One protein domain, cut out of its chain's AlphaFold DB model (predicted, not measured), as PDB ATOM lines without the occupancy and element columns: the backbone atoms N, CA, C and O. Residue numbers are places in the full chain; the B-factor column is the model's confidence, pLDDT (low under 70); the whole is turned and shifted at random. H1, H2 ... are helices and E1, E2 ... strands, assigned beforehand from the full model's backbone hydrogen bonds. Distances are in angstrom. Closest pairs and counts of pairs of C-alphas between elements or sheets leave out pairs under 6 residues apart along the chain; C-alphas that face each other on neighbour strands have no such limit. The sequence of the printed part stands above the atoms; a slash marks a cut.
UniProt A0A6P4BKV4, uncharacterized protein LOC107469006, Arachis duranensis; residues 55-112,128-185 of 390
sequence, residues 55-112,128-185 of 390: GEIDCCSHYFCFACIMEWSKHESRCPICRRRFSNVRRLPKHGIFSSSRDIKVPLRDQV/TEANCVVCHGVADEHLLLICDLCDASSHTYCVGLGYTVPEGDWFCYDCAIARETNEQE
ATOM      1  N   GLY A  55     469.161 319.556 639.470       95.38
ATOM      2  CA  GLY A  55     469.585 320.160 640.730       95.38
ATOM      3  C   GLY A  55     470.511 321.352 640.495       95.38
ATOM      4  O   GLY A  55     471.480 321.261 639.743       95.38
ATOM      5  N   GLU A  56     470.232 322.464 641.166       96.38
ATOM      6  CA  GLU A  56     471.086 323.653 641.183       96.38
ATOM      7  C   GLU A  56     471.744 323.833 642.551       96.38
ATOM      8  O   GLU A  56     471.159 323.493 643.578       96.38
ATOM      9  N   ILE A  57     472.939 324.427 642.574       97.69
ATOM     10  CA  ILE A  57     473.639 324.818 643.803       97.69
ATOM     11  C   ILE A  57     473.857 326.326 643.843       97.69
ATOM     12  O   ILE A  57     474.195 326.947 642.836       97.69
ATOM     13  N   ASP A  58     473.704 326.912 645.030       97.31
ATOM     14  CA  ASP A  58     473.799 328.363 645.259       97.31
ATOM     15  C   ASP A  58     475.157 328.991 644.875       97.31
ATOM     16  O   ASP A  58     475.242 330.200 644.659       97.31
ATOM     17  N   CYS A  59     476.221 328.192 644.743       96.81
ATOM     18  CA  CYS A  59     477.568 328.701 644.502       96.81
ATOM     19  C   CYS A  59     477.979 328.837 643.024       96.81
ATOM     20  O   CYS A  59     478.970 329.522 642.749       96.81
ATOM     21  N   CYS A  60     477.328 328.149 642.074       97.31
ATOM     22  CA  CYS A  60     477.709 328.168 640.649       97.31
ATOM     23  C   CYS A  60     476.670 327.526 639.712       97.31
ATOM     24  O   CYS A  60     475.933 326.638 640.115       97.31
ATOM     25  N   SER A  61     476.734 327.865 638.423       95.25
ATOM     26  CA  SER A  61     475.860 327.356 637.352       95.25
ATOM     27  C   SER A  61     476.292 326.015 636.725       95.25
ATOM     28  O   SER A  61     475.943 325.733 635.580       95.25
ATOM     29  N   HIS A  62     477.079 325.193 637.426       96.00
ATOM     30  CA  HIS A  62     477.402 323.843 636.947       96.00
ATOM     31  C   HIS A  62     476.172 322.937 637.056       96.00
ATOM     32  O   HIS A  62     475.476 322.967 638.068       96.00
ATOM     33  N   TYR A  63     475.916 322.140 636.021       95.19
ATOM     34  CA  TYR A  63     474.729 321.297 635.948       95.19
ATOM     35  C   TYR A  63     474.934 319.935 636.616       95.19
ATOM     36  O   TYR A  63     475.921 319.235 636.364       95.19
ATOM     37  N   PHE A  64     473.953 319.546 637.427       96.38
ATOM     38  CA  PHE A  64     473.870 318.232 638.043       96.38
ATOM     39  C   PHE A  64     472.422 317.737 638.061       96.38
ATOM     40  O   PHE A  64     471.482 318.534 638.120       96.38
ATOM     41  N   CYS A  65     472.231 316.421 638.086       95.81
ATOM     42  CA  CYS A  65     470.961 315.844 638.511       95.81
ATOM     43  C   CYS A  65     470.788 316.079 640.018       95.81
ATOM     44  O   CYS A  65     471.765 316.032 640.773       95.81
ATOM     45  N   PHE A  66     469.554 316.301 640.465       96.12
ATOM     46  CA  PHE A  66     469.228 316.547 641.868       96.12
ATOM     47  C   PHE A  66     469.683 315.386 642.757       96.12
ATOM     48  O   PHE A  66     470.359 315.626 643.755       96.12
ATOM     49  N   ALA A  67     469.410 314.139 642.355       95.56
ATOM     50  CA  ALA A  67     469.858 312.963 643.096       95.56
ATOM     51  C   ALA A  67     471.391 312.920 643.232       95.56
ATOM     52  O   ALA A  67     471.907 312.777 644.337       95.56
ATOM     53  N   CYS A  68     472.129 313.141 642.139       96.44
ATOM     54  CA  CYS A  68     473.592 313.098 642.144       96.44
ATOM     55  C   CYS A  68     474.232 314.156 643.055       96.44
ATOM     56  O   CYS A  68     475.147 313.835 643.813       96.44
ATOM     57  N   ILE A  69     473.779 315.416 642.993       97.06
ATOM     58  CA  ILE A  69     474.371 316.480 643.819       97.06
ATOM     59  C   ILE A  69     473.953 316.371 645.291       97.06
ATOM     60  O   ILE A  69     474.751 316.706 646.164       97.06
ATOM     61  N   MET A  70     472.759 315.839 645.579       96.25
ATOM     62  CA  MET A  70     472.355 315.509 646.947       96.25
ATOM     63  C   MET A  70     473.196 314.367 647.530       96.25
ATOM     64  O   MET A  70     473.718 314.514 648.633       96.25
ATOM     65  N   GLU A  71     473.417 313.286 646.777       95.56
ATOM     66  CA  GLU A  71     474.258 312.156 647.204       95.56
ATOM     67  C   GLU A  71     475.702 312.607 647.485       95.56
ATOM     68  O   GLU A  71     476.276 312.278 648.521       95.56
ATOM     69  N   TRP A  72     476.264 313.464 646.625       95.56
ATOM     70  CA  TRP A  72     477.555 314.121 646.860       95.56
ATOM     71  C   TRP A  72     477.563 314.969 648.147       95.56
ATOM     72  O   TRP A  72     478.506 314.904 648.944       95.56
ATOM     73  N   SER A  73     476.491 315.735 648.384       95.25
ATOM     74  CA  SER A  73     476.384 316.666 649.514       95.25
ATOM     75  C   SER A  73     476.417 316.000 650.895       95.25
ATOM     76  O   SER A  73     476.800 316.654 651.866       95.25
ATOM     77  N   LYS A  74     476.121 314.693 650.986       91.56
ATOM     78  CA  LYS A  74     476.266 313.887 652.216       91.56
ATOM     79  C   LYS A  74     477.684 313.933 652.787       91.56
ATOM     80  O   LYS A  74     477.870 313.878 654.005       91.56
ATOM     81  N   HIS A  75     478.685 314.036 651.911       90.06
ATOM     82  CA  HIS A  75     480.100 313.919 652.264       90.06
ATOM     83  C   HIS A  75     480.929 315.169 651.945       90.06
ATOM     84  O   HIS A  75     481.939 315.394 652.612       90.06
ATOM     85  N   GLU A  76     480.516 316.003 650.987       93.38
ATOM     86  CA  GLU A  76     481.271 317.189 650.572       93.38
ATOM     87  C   GLU A  76     480.340 318.338 650.148       93.38
ATOM     88  O   GLU A  76     479.555 318.210 649.211       93.38
ATOM     89  N   SER A  77     480.454 319.503 650.800       95.56
ATOM     90  CA  SER A  77     479.619 320.681 650.507       95.56
ATOM     91  C   SER A  77     480.263 321.637 649.487       95.56
ATOM     92  O   SER A  77     479.910 322.814 649.394       95.56
ATOM     93  N   ARG A  78     481.246 321.162 648.714       96.62
ATOM     94  CA  ARG A  78     481.895 321.887 647.609       96.62
ATOM     95  C   ARG A  78     481.474 321.329 646.259       96.62
ATOM     96  O   ARG A  78     481.415 320.120 646.078       96.62
ATOM     97  N   CYS A  79     481.246 322.211 645.288       97.25
ATOM     98  CA  CYS A  79     480.915 321.850 643.911       97.25
ATOM     99  C   CYS A  79     481.939 320.842 643.338       97.25
ATOM    100  O   CYS A  79     483.130 321.175 643.323       97.25
ATOM    101  N   PRO A  80     481.505 319.685 642.795       96.12
ATOM    102  CA  PRO A  80     482.396 318.684 642.197       96.12
ATOM    103  C   PRO A  80     483.354 319.247 641.135       96.12
ATOM    104  O   PRO A  80     484.500 318.815 641.037       96.12
ATOM    105  N   ILE A  81     482.902 320.247 640.365       95.69
ATOM    106  CA  ILE A  81     483.660 320.827 639.250       95.69
ATOM    107  C   ILE A  81     484.595 321.948 639.730       95.69
ATOM    108  O   ILE A  81     485.816 321.818 639.652       95.69
ATOM    109  N   CYS A  82     484.056 323.061 640.249       97.12
ATOM    110  CA  CYS A  82     484.868 324.243 640.581       97.12
ATOM    111  C   CYS A  82     485.224 324.402 642.065       97.12
ATOM    112  O   CYS A  82     485.782 325.432 642.438       97.12
ATOM    113  N   ARG A  83     484.880 323.433 642.924       95.69
ATOM    114  CA  ARG A  83     485.246 323.372 644.356       95.69
ATOM    115  C   ARG A  83     484.796 324.556 645.226       95.69
ATOM    116  O   ARG A  83     485.185 324.641 646.390       95.69
ATOM    117  N   ARG A  84     483.963 325.458 644.691       97.31
ATOM    118  CA  ARG A  84     483.280 326.507 645.463       97.31
ATOM    119  C   ARG A  84     482.306 325.846 646.431       97.31
ATOM    120  O   ARG A  84     481.640 324.884 646.055       97.31
ATOM    121  N   ARG A  85     482.253 326.334 647.671       97.31
ATOM    122  CA  ARG A  85     481.351 325.797 648.693       97.31
ATOM    123  C   ARG A  85     479.917 326.251 648.421       97.31
ATOM    124  O   ARG A  85     479.715 327.437 648.176       97.31
ATOM    125  N   PHE A  86     478.974 325.318 648.495       97.69
ATOM    126  CA  PHE A  86     477.536 325.564 648.473       97.69
ATOM    127  C   PHE A  86     476.911 325.316 649.853       97.69
ATOM    128  O   PHE A  86     477.486 324.604 650.682       97.69
ATOM    129  N   SER A  87     475.751 325.929 650.101       96.88
ATOM    130  CA  SER A  87     474.959 325.766 651.338       96.88
ATOM    131  C   SER A  87     473.511 325.333 651.089       96.88
ATOM    132  O   SER A  87     472.766 325.018 652.019       96.88
ATOM    133  N   ASN A  88     473.098 325.316 649.825       97.25
ATOM    134  CA  ASN A  88     471.736 325.043 649.405       97.25
ATOM    135  C   ASN A  88     471.750 324.297 648.070       97.25
ATOM    136  O   ASN A  88     472.385 324.756 647.116       97.25
ATOM    137  N   VAL A  89     471.012 323.191 647.997       97.50
ATOM    138  CA  VAL A  89     470.669 322.520 646.738       97.50
ATOM    139  C   VAL A  89     469.201 322.804 646.451       97.50
ATOM    140  O   VAL A  89     468.338 322.550 647.289       97.50
ATOM    141  N   ARG A  90     468.909 323.315 645.258       96.94
ATOM    142  CA  ARG A  90     467.550 323.555 644.779       96.94
ATOM    143  C   ARG A  90     467.170 322.486 643.763       96.94
ATOM    144  O   ARG A  90     467.768 322.410 642.691       96.94
ATOM    145  N   ARG A  91     466.148 321.685 644.071       95.44
ATOM    146  CA  ARG A  91     465.459 320.858 643.074       95.44
ATOM    147  C   ARG A  91     464.655 321.781 642.168       95.44
ATOM    148  O   ARG A  91     463.799 322.516 642.666       95.44
ATOM    149  N   LEU A  92     464.887 321.731 640.861       93.25
ATOM    150  CA  LEU A  92     464.079 322.475 639.895       93.25
ATOM    151  C   LEU A  92     462.717 321.802 639.629       93.25
ATOM    152  O   LEU A  92     462.563 320.604 639.876       93.25
ATOM    153  N   PRO A  93     461.718 322.551 639.119       91.56
ATOM    154  CA  PRO A  93     460.497 321.959 638.583       91.56
ATOM    155  C   PRO A  93     460.822 321.040 637.396       91.56
ATOM    156  O   PRO A  93     461.747 321.309 636.629       91.56
ATOM    157  N   LYS A  94     460.023 319.989 637.205       88.62
ATOM    158  CA  LYS A  94     460.079 319.112 636.028       88.62
ATOM    159  C   LYS A  94     458.655 318.885 635.540       88.62
ATOM    160  O   LYS A  94     457.811 318.432 636.312       88.62
ATOM    161  N   HIS A  95     458.375 319.240 634.288       85.56
ATOM    162  CA  HIS A  95     457.019 319.187 633.740       85.56
ATOM    163  C   HIS A  95     456.421 317.776 633.867       85.56
ATOM    164  O   HIS A  95     457.122 316.786 633.675       85.56
ATOM    165  N   GLY A  96     455.144 317.689 634.252       84.81
ATOM    166  CA  GLY A  96     454.449 316.423 634.517       84.81
ATOM    167  C   GLY A  96     454.814 315.710 635.830       84.81
ATOM    168  O   GLY A  96     454.124 314.765 636.188       84.81
ATOM    169  N   ILE A  97     455.847 316.155 636.560       86.00
ATOM    170  CA  ILE A  97     456.352 315.475 637.769       86.00
ATOM    171  C   ILE A  97     456.353 316.407 638.991       86.00
ATOM    172  O   ILE A  97     455.740 316.106 640.011       86.00
ATOM    173  N   PHE A  98     457.012 317.565 638.887       87.38
ATOM    174  CA  PHE A  98     457.112 318.556 639.958       87.38
ATOM    175  C   PHE A  98     456.757 319.948 639.442       87.38
ATOM    176  O   PHE A  98     457.515 320.548 638.678       87.38
ATOM    177  N   SER A  99     455.634 320.489 639.913       86.88
ATOM    178  CA  SER A  99     455.157 321.834 639.557       86.88
ATOM    179  C   SER A  99     455.965 322.968 640.199       86.88
ATOM    180  O   SER A  99     455.902 324.100 639.729       86.88
ATOM    181  N   SER A 100     456.710 322.691 641.275       91.69
ATOM    182  CA  SER A 100     457.450 323.687 642.057       91.69
ATOM    183  C   SER A 100     458.881 323.249 642.375       91.69
ATOM    184  O   SER A 100     459.192 322.060 642.523       91.69
ATOM    185  N   SER A 101     459.768 324.237 642.511       94.38
ATOM    186  CA  SER A 101     461.110 324.032 643.051       94.38
ATOM    187  C   SER A 101     461.065 323.780 644.557       94.38
ATOM    188  O   SER A 101     460.186 324.298 645.246       94.38
ATOM    189  N   ARG A 102     462.048 323.040 645.078       93.88
ATOM    190  CA  ARG A 102     462.242 322.833 646.520       93.88
ATOM    191  C   ARG A 102     463.693 323.109 646.889       93.88
ATOM    192  O   ARG A 102     464.595 322.586 646.241       93.88
ATOM    193  N   ASP A 103     463.904 323.899 647.932       94.69
ATOM    194  CA  ASP A 103     465.224 324.209 648.480       94.69
ATOM    195  C   ASP A 103     465.554 323.290 649.663       94.69
ATOM    196  O   ASP A 103     464.742 323.106 650.570       94.69
ATOM    197  N   ILE A 104     466.752 322.703 649.640       94.44
ATOM    198  CA  ILE A 104     467.295 321.832 650.682       94.44
ATOM    199  C   ILE A 104     468.548 322.516 651.234       94.44
ATOM    200  O   ILE A 104     469.478 322.828 650.485       94.44
ATOM    201  N   LYS A 105     468.590 322.745 652.552       94.31
ATOM    202  CA  LYS A 105     469.787 323.259 653.228       94.31
ATOM    203  C   LYS A 105     470.799 322.140 653.397       94.31
ATOM    204  O   LYS A 105     470.498 321.115 653.996       94.31
ATOM    205  N   VAL A 106     471.999 322.363 652.878       92.88
ATOM    206  CA  VAL A 106     473.110 321.419 652.957       92.88
ATOM    207  C   VAL A 106     474.034 321.856 654.090       92.88
ATOM    208  O   VAL A 106     474.577 322.965 654.039       92.88
ATOM    209  N   PRO A 107     474.234 321.016 655.119       90.56
ATOM    210  CA  PRO A 107     475.178 321.308 656.184       90.56
ATOM    211  C   PRO A 107     476.612 321.468 655.681       90.56
ATOM    212  O   PRO A 107     476.999 320.933 654.642       90.56
ATOM    213  N   LEU A 108     477.454 322.113 656.488       91.50
ATOM    214  CA  LEU A 108     478.891 322.087 656.249       91.50
ATOM    215  C   LEU A 108     479.398 320.632 656.306       91.50
ATOM    216  O   LEU A 108     479.305 319.955 657.337       91.50
ATOM    217  N   ARG A 109     479.937 320.170 655.178       89.06
ATOM    218  CA  ARG A 109     480.602 318.878 654.998       89.06
ATOM    219  C   ARG A 109     481.909 319.128 654.253       89.06
ATOM    220  O   ARG A 109     481.940 319.910 653.305       89.06
ATOM    221  N   ASP A 110     482.975 318.486 654.702       86.75
ATOM    222  CA  ASP A 110     484.275 318.453 654.036       86.75
ATOM    223  C   ASP A 110     484.758 317.002 654.078       86.75
ATOM    224  O   ASP A 110     484.778 316.389 655.152       86.75
ATOM    225  N   GLN A 111     485.160 316.449 652.934       79.31
ATOM    226  CA  GLN A 111     485.613 315.063 652.861       79.31
ATOM    227  C   GLN A 111     487.033 314.931 653.436       79.31
ATOM    228  O   GLN A 111     488.039 315.015 652.727       79.31
ATOM    229  N   VAL A 112     487.134 314.713 654.750       74.56
ATOM    230  CA  VAL A 112     488.422 314.483 655.419       74.56
ATOM    231  C   VAL A 112     488.875 313.040 655.198       74.56
ATOM    232  O   VAL A 112     488.310 312.097 655.752       74.56
ATOM    233  N   THR A 128     468.109 318.082 667.290       53.50
ATOM    234  CA  THR A 128     467.363 319.068 668.045       53.50
ATOM    235  C   THR A 128     466.476 319.731 667.011       53.50
ATOM    236  O   THR A 128     466.969 320.475 666.170       53.50
ATOM    237  N   GLU A 129     465.187 319.384 667.061       62.69
ATOM    238  CA  GLU A 129     464.114 319.954 666.231       62.69
ATOM    239  C   GLU A 129     464.111 319.481 664.760       62.69
ATOM    240  O   GLU A 129     464.094 320.251 663.801       62.69
ATOM    241  N   ALA A 130     464.056 318.157 664.586       79.19
ATOM    242  CA  ALA A 130     463.686 317.512 663.328       79.19
ATOM    243  C   ALA A 130     462.149 317.543 663.135       79.19
ATOM    244  O   ALA A 130     461.441 316.592 663.459       79.19
ATOM    245  N   ASN A 131     461.595 318.656 662.648       92.06
ATOM    246  CA  ASN A 131     460.145 318.788 662.443       92.06
ATOM    247  C   ASN A 131     459.655 317.995 661.218       92.06
ATOM    248  O   ASN A 131     460.257 318.045 660.144       92.06
ATOM    249  N   CYS A 132     458.493 317.345 661.328       93.69
ATOM    250  CA  CYS A 132     457.848 316.710 660.177       93.69
ATOM    251  C   CYS A 132     457.472 317.747 659.102       93.69
ATOM    252  O   CYS A 132     456.761 318.711 659.379       93.69
ATOM    253  N   VAL A 133     457.862 317.525 657.842       91.62
ATOM    254  CA  VAL A 133     457.557 318.465 656.741       91.62
ATOM    255  C   VAL A 133     456.072 318.540 656.349       91.62
ATOM    256  O   VAL A 133     455.706 319.426 655.582       91.62
ATOM    257  N   VAL A 134     455.226 317.636 656.860       93.75
ATOM    258  CA  VAL A 134     453.786 317.547 656.541       93.75
ATOM    259  C   VAL A 134     452.916 318.188 657.626       93.75
ATOM    260  O   VAL A 134     452.055 319.003 657.313       93.75
ATOM    261  N   CYS A 135     453.123 317.833 658.900       95.06
ATOM    262  CA  CYS A 135     452.331 318.357 660.023       95.06
ATOM    263  C   CYS A 135     453.049 319.454 660.833       95.06
ATOM    264  O   CYS A 135     452.449 320.039 661.730       95.06
ATOM    265  N   HIS A 136     454.335 319.702 660.555       92.94
ATOM    266  CA  HIS A 136     455.234 320.622 661.271       92.94
ATOM    267  C   HIS A 136     455.463 320.321 662.763       92.94
ATOM    268  O   HIS A 136     456.197 321.051 663.431       92.94
ATOM    269  N   GLY A 137     454.901 319.224 663.279       91.94
ATOM    270  CA  GLY A 137     455.082 318.761 664.650       91.94
ATOM    271  C   GLY A 137     456.413 318.046 664.902       91.94
ATOM    272  O   GLY A 137     457.043 317.519 663.981       91.94
ATOM    273  N   VAL A 138     456.786 318.006 666.185       90.12
ATOM    274  CA  VAL A 138     457.955 317.298 666.752       90.12
ATOM    275  C   VAL A 138     457.564 316.152 667.700       90.12
ATOM    276  O   VAL A 138     458.425 315.507 668.282       90.12
ATOM    277  N   ALA A 139     456.263 315.906 667.891       89.19
ATOM    278  CA  ALA A 139     455.776 314.761 668.664       89.19
ATOM    279  C   ALA A 139     456.153 313.432 667.982       89.19
ATOM    280  O   ALA A 139     456.552 313.428 666.822       89.19
ATOM    281  N   ASP A 140     455.993 312.305 668.679       91.50
ATOM    282  CA  ASP A 140     456.181 310.956 668.125       91.50
ATOM    283  C   ASP A 140     457.523 310.739 667.397       91.50
ATOM    284  O   ASP A 140     457.572 310.130 666.331       91.50
ATOM    285  N   GLU A 141     458.632 311.208 667.983       90.06
ATOM    286  CA  GLU A 141     459.993 311.092 667.419       90.06
ATOM    287  C   GLU A 141     460.360 309.650 667.007       90.06
ATOM    288  O   GLU A 141     461.041 309.430 666.013       90.06
ATOM    289  N   HIS A 142     459.843 308.649 667.725       90.56
ATOM    290  CA  HIS A 142     460.020 307.220 667.440       90.56
ATOM    291  C   HIS A 142     459.316 306.724 666.156       90.56
ATOM    292  O   HIS A 142     459.545 305.596 665.727       90.56
ATOM    293  N   LEU A 143     458.459 307.553 665.551       93.38
ATOM    294  CA  LEU A 143     457.777 307.329 664.270       93.38
ATOM    295  C   LEU A 143     458.217 308.339 663.200       93.38
ATOM    296  O   LEU A 143     457.619 308.400 662.123       93.38
ATOM    297  N   LEU A 144     459.229 309.156 663.493       93.44
ATOM    298  CA  LEU A 144     459.770 310.151 662.585       93.44
ATOM    299  C   LEU A 144     460.823 309.502 661.674       93.44
ATOM    300  O   LEU A 144     461.930 309.183 662.098       93.44
ATOM    301  N   LEU A 145     460.473 309.321 660.404       94.25
ATOM    302  CA  LEU A 145     461.402 308.899 659.359       94.25
ATOM    303  C   LEU A 145     462.257 310.086 658.914       94.25
ATOM    304  O   LEU A 145     461.775 311.220 658.878       94.25
ATOM    305  N   ILE A 146     463.499 309.821 658.520       94.50
ATOM    306  CA  ILE A 146     464.413 310.798 657.923       94.50
ATOM    307  C   ILE A 146     464.731 310.313 656.509       94.50
ATOM    308  O   ILE A 146     465.031 309.144 656.313       94.50
ATOM    309  N   CYS A 147     464.621 311.194 655.516       94.94
ATOM    310  CA  CYS A 147     464.919 310.859 654.124       94.94
ATOM    311  C   CYS A 147     466.431 310.700 653.903       94.94
ATOM    312  O   CYS A 147     467.145 311.703 653.934       94.94
ATOM    313  N   ASP A 148     466.888 309.500 653.541       94.00
ATOM    314  CA  ASP A 148     468.309 309.154 653.351       94.00
ATOM    315  C   ASP A 148     469.017 309.898 652.203       94.00
ATOM    316  O   ASP A 148     470.190 309.652 651.933       94.00
ATOM    317  N   LEU A 149     468.335 310.798 651.486       93.44
ATOM    318  CA  LEU A 149     468.926 311.640 650.438       93.44
ATOM    319  C   LEU A 149     468.942 313.137 650.779       93.44
ATOM    320  O   LEU A 149     469.764 313.864 650.228       93.44
ATOM    321  N   CYS A 150     468.037 313.626 651.631       92.81
ATOM    322  CA  CYS A 150     467.883 315.068 651.867       92.81
ATOM    323  C   CYS A 150     467.602 315.462 653.322       92.81
ATOM    324  O   CYS A 150     467.149 316.583 653.557       92.81
ATOM    325  N   ASP A 151     467.793 314.534 654.262       92.12
ATOM    326  CA  ASP A 151     467.610 314.679 655.713       92.12
ATOM    327  C   ASP A 151     466.222 315.215 656.139       92.12
ATOM    328  O   ASP A 151     466.011 315.631 657.276       92.12
ATOM    329  N   ALA A 152     465.236 315.202 655.234       92.19
ATOM    330  CA  ALA A 152     463.900 315.723 655.498       92.19
ATOM    331  C   ALA A 152     463.087 314.737 656.339       92.19
ATOM    332  O   ALA A 152     462.916 313.581 655.948       92.19
ATOM    333  N   SER A 153     462.547 315.223 657.453       94.25
ATOM    334  CA  SER A 153     461.853 314.394 658.438       94.25
ATOM    335  C   SER A 153     460.350 314.287 658.169       94.25
ATOM    336  O   SER A 153     459.712 315.236 657.701       94.25
ATOM    337  N   SER A 154     459.742 313.133 658.437       95.50
ATOM    338  CA  SER A 154     458.306 312.891 658.248       95.50
ATOM    339  C   SER A 154     457.791 311.767 659.136       95.50
ATOM    340  O   SER A 154     458.396 310.705 659.173       95.50
ATOM    341  N   HIS A 155     456.650 311.946 659.805       96.31
ATOM    342  CA  HIS A 155     456.013 310.822 660.500       96.31
ATOM    343  C   HIS A 155     455.550 309.752 659.516       96.31
ATOM    344  O   HIS A 155     454.998 310.089 658.466       96.31
ATOM    345  N   THR A 156     455.682 308.483 659.898       96.25
ATOM    346  CA  THR A 156     455.128 307.320 659.178       96.25
ATOM    347  C   THR A 156     453.671 307.545 658.755       96.25
ATOM    348  O   THR A 156     453.331 307.378 657.581       96.25
ATOM    349  N   TYR A 157     452.821 308.031 659.663       96.12
ATOM    350  CA  TYR A 157     451.404 308.288 659.380       96.12
ATOM    351  C   TYR A 157     451.185 309.469 658.426       96.12
ATOM    352  O   TYR A 157     450.294 309.411 657.579       96.12
ATOM    353  N   CYS A 158     452.025 310.505 658.497       95.62
ATOM    354  CA  CYS A 158     451.969 311.667 657.606       95.62
ATOM    355  C   CYS A 158     452.308 311.329 656.145       95.62
ATOM    356  O   CYS A 158     451.911 312.070 655.250       95.62
ATOM    357  N   VAL A 159     453.027 310.226 655.899       94.94
ATOM    358  CA  VAL A 159     453.374 309.734 654.551       94.94
ATOM    359  C   VAL A 159     452.596 308.475 654.147       94.94
ATOM    360  O   VAL A 159     452.926 307.839 653.151       94.94
ATOM    361  N   GLY A 160     451.544 308.116 654.892       94.12
ATOM    362  CA  GLY A 160     450.644 307.008 654.551       94.12
ATOM    363  C   GLY A 160     451.118 305.607 654.961       94.12
ATOM    364  O   GLY A 160     450.463 304.631 654.608       94.12
ATOM    365  N   LEU A 161     452.198 305.485 655.742       94.12
ATOM    366  CA  LEU A 161     452.720 304.208 656.261       94.12
ATOM    367  C   LEU A 161     452.069 303.777 657.593       94.12
ATOM    368  O   LEU A 161     452.488 302.806 658.226       94.12
ATOM    369  N   GLY A 162     451.037 304.497 658.046       94.06
ATOM    370  CA  GLY A 162     450.371 304.235 659.322       94.06
ATOM    371  C   GLY A 162     451.339 304.395 660.495       94.06
ATOM    372  O   GLY A 162     451.966 305.434 660.635       94.06
ATOM    373  N   TYR A 163     451.471 303.365 661.330       94.44
ATOM    374  CA  TYR A 163     452.371 303.362 662.494       94.44
ATOM    375  C   TYR A 163     453.578 302.426 662.307       94.44
ATOM    376  O   TYR A 163     454.271 302.106 663.270       94.44
ATOM    377  N   THR A 164     453.833 301.971 661.079       92.69
ATOM    378  CA  THR A 164     454.913 301.029 660.765       92.69
ATOM    379  C   THR A 164     456.130 301.776 660.230       92.69
ATOM    380  O   THR A 164     456.041 302.491 659.234       92.69
ATOM    381  N   VAL A 165     457.276 301.591 660.885       94.38
ATOM    382  CA  VAL A 165     458.582 302.019 660.367       94.38
ATOM    383  C   VAL A 165     459.046 300.973 659.339       94.38
ATOM    384  O   VAL A 165     459.053 299.789 659.679       94.38
ATOM    385  N   PRO A 166     459.373 301.359 658.091       93.19
ATOM    386  CA  PRO A 166     459.866 300.425 657.081       93.19
ATOM    387  C   PRO A 166     461.277 299.921 657.422       93.19
ATOM    388  O   PRO A 166     462.044 300.600 658.101       93.19
ATOM    389  N   GLU A 167     461.627 298.731 656.933       92.75
ATOM    390  CA  GLU A 167     462.991 298.201 657.023       92.75
ATOM    391  C   GLU A 167     463.854 298.721 655.862       92.75
ATOM    392  O   GLU A 167     463.430 298.680 654.707       92.75
ATOM    393  N   GLY A 168     465.087 299.143 656.165       92.56
ATOM    394  CA  GLY A 168     466.041 299.663 655.179       92.56
ATOM    395  C   GLY A 168     465.896 301.163 654.902       92.56
ATOM    396  O   GLY A 168     465.288 301.891 655.685       92.56
ATOM    397  N   ASP A 169     466.501 301.608 653.801       93.75
ATOM    398  CA  ASP A 169     466.558 303.018 653.401       93.75
ATOM    399  C   ASP A 169     465.157 303.574 653.078       93.75
ATOM    400  O   ASP A 169     464.359 302.936 652.381       93.75
ATOM    401  N   TRP A 170     464.871 304.802 653.517       95.56
ATOM    402  CA  TRP A 170     463.622 305.504 653.221       95.56
ATOM    403  C   TRP A 170     463.863 306.840 652.514       95.56
ATOM    404  O   TRP A 170     464.662 307.681 652.927       95.56
ATOM    405  N   PHE A 171     463.086 307.084 651.458       95.94
ATOM    406  CA  PHE A 171     463.131 308.323 650.687       95.94
ATOM    407  C   PHE A 171     461.769 309.014 650.702       95.94
ATOM    408  O   PHE A 171     460.740 308.401 650.420       95.94
ATOM    409  N   CYS A 172     461.757 310.324 650.963       94.81
ATOM    410  CA  CYS A 172     460.548 311.122 650.776       94.81
ATOM    411  C   CYS A 172     460.136 311.147 649.290       94.81
ATOM    412  O   CYS A 172     460.986 310.992 648.412       94.81
ATOM    413  N   TYR A 173     458.851 311.396 649.011       92.19
ATOM    414  CA  TYR A 173     458.257 311.410 647.660       92.19
ATOM    415  C   TYR A 173     459.127 312.115 646.601       92.19
ATOM    416  O   TYR A 173     459.408 311.566 645.537       92.19
ATOM    417  N   ASP A 174     459.630 313.306 646.938       92.50
ATOM    418  CA  ASP A 174     460.487 314.112 646.066       92.50
ATOM    419  C   ASP A 174     461.808 313.423 645.687       92.50
ATOM    420  O   ASP A 174     462.304 313.588 644.572       92.50
ATOM    421  N   CYS A 175     462.394 312.682 646.627       95.00
ATOM    422  CA  CYS A 175     463.674 312.000 646.477       95.00
ATOM    423  C   CYS A 175     463.523 310.637 645.804       95.00
ATOM    424  O   CYS A 175     464.360 310.304 644.971       95.00
ATOM    425  N   ALA A 176     462.457 309.892 646.113       94.44
ATOM    426  CA  ALA A 176     462.152 308.614 645.469       94.44
ATOM    427  C   ALA A 176     462.031 308.785 643.944       94.44
ATOM    428  O   ALA A 176     462.779 308.172 643.189       94.44
ATOM    429  N   ILE A 177     461.195 309.731 643.506       93.00
ATOM    430  CA  ILE A 177     461.014 310.069 642.087       93.00
ATOM    431  C   ILE A 177     462.313 310.578 641.453       93.00
ATOM    432  O   ILE A 177     462.650 310.200 640.334       93.00
ATOM    433  N   ALA A 178     463.060 311.453 642.139       92.38
ATOM    434  CA  ALA A 178     464.301 311.980 641.576       92.38
ATOM    435  C   ALA A 178     465.340 310.877 641.331       92.38
ATOM    436  O   ALA A 178     466.033 310.933 640.317       92.38
ATOM    437  N   ARG A 179     465.419 309.874 642.217       92.88
ATOM    438  CA  ARG A 179     466.258 308.683 642.033       92.88
ATOM    439  C   ARG A 179     465.767 307.807 640.884       92.88
ATOM    440  O   ARG A 179     466.553 307.515 639.996       92.88
ATOM    441  N   GLU A 180     464.479 307.475 640.851       90.88
ATOM    442  CA  GLU A 180     463.875 306.660 639.787       90.88
ATOM    443  C   GLU A 180     464.117 307.271 638.395       90.88
ATOM    444  O   GLU A 180     464.582 306.587 637.484       90.88
ATOM    445  N   THR A 181     463.930 308.591 638.240       87.94
ATOM    446  CA  THR A 181     464.229 309.276 636.966       87.94
ATOM    447  C   THR A 181     465.709 309.276 636.592       87.94
ATOM    448  O   THR A 181     466.018 309.462 635.425       87.94
ATOM    449  N   ASN A 182     466.609 309.096 637.560       87.12
ATOM    450  CA  ASN A 182     468.051 309.005 637.342       87.12
ATOM    451  C   ASN A 182     468.484 307.573 636.980       87.12
ATOM    452  O   ASN A 182     469.404 307.405 636.189       87.12
ATOM    453  N   GLU A 183     467.838 306.557 637.560       83.25
ATOM    454  CA  GLU A 183     468.153 305.133 637.367       83.25
ATOM    455  C   GLU A 183     467.596 304.589 636.030       83.25
ATOM    456  O   GLU A 183     468.208 303.718 635.413       83.25
ATOM    457  N   GLN A 184     466.480 305.138 635.533       75.75
ATOM    458  CA  GLN A 184     465.884 304.751 634.244       75.75
ATOM    459  C   GLN A 184     466.817 305.013 633.040       75.75
ATOM    460  O   GLN A 184     466.857 304.216 632.103       75.75
ATOM    461  N   GLU A 185     467.605 306.092 633.069       67.38
ATOM    462  CA  GLU A 185     468.556 306.435 631.997       67.38
ATOM    463  C   GLU A 185     469.720 305.447 631.897       67.38
ATOM    464  O   GLU A 185     470.107 305.060 630.792       67.38
TER     465      GLU A 185
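What this domain is: This is residues 55 to 112 and 128 to 185 of the 390 residues of the protein "uncharacterized protein LOC107469006" of Arachis duranensis (UniProt A0A6P4BKV4). Little regular structure, mostly loops, makes two lobes: a small four-stranded sheet with H1 packed on it, and the hairpin E5 and E6 among loops, while H2 packs across H1. Of 116 printed residues, under half are in named elements, mixed, ordered E1 E2 H1 E3 E4 E5 E6 H2. The antiparallel sheet runs E2 E1 E3 E4; the whole is compact, radius of gyration of the C-alphas 15.0 A, spanning 44 by 35 by 24 A.

Where its parts are: Find C-alpha 55 at (469.585, 320.160, 640.730), beginning E1, residues 55 to 57; E2 is 60 to 65, 14.2 A, E3 88 to 91, E4 102 to 105. H1 is 66 to 73, 10.5 A; E5 is 144 to 146, E6 153 to 155. H2, 173 to 185, 19.4 A, ends at (468.556, 306.435, 631.997).

How they stand to each other: Within hydrogen-bond range, find N 56 and O 90, 2.9 A, across E1 and E3; N 91 and O 102, 2.8 A, in hairpin E3 and E4; N 145 and O 154, 2.8 A, in hairpin E5 and E6. H1 is on the sheet over E1, height 8.1 A. H1 and H2 touch, closest C-alphas Ala 67 and Arg 179, 5.7 A, about perpendicular at 76 degrees. Every O i to N i+4 pair is within range in H1, 8 of 9 in H2.

The domain as a whole: Residues 113 to 127 are cut out; C-alphas 112 and 128 are 25.0 A apart. Links H1 to E3 and E6 to H2 are long; pLDDT is under 70 at 128, 129 and 185.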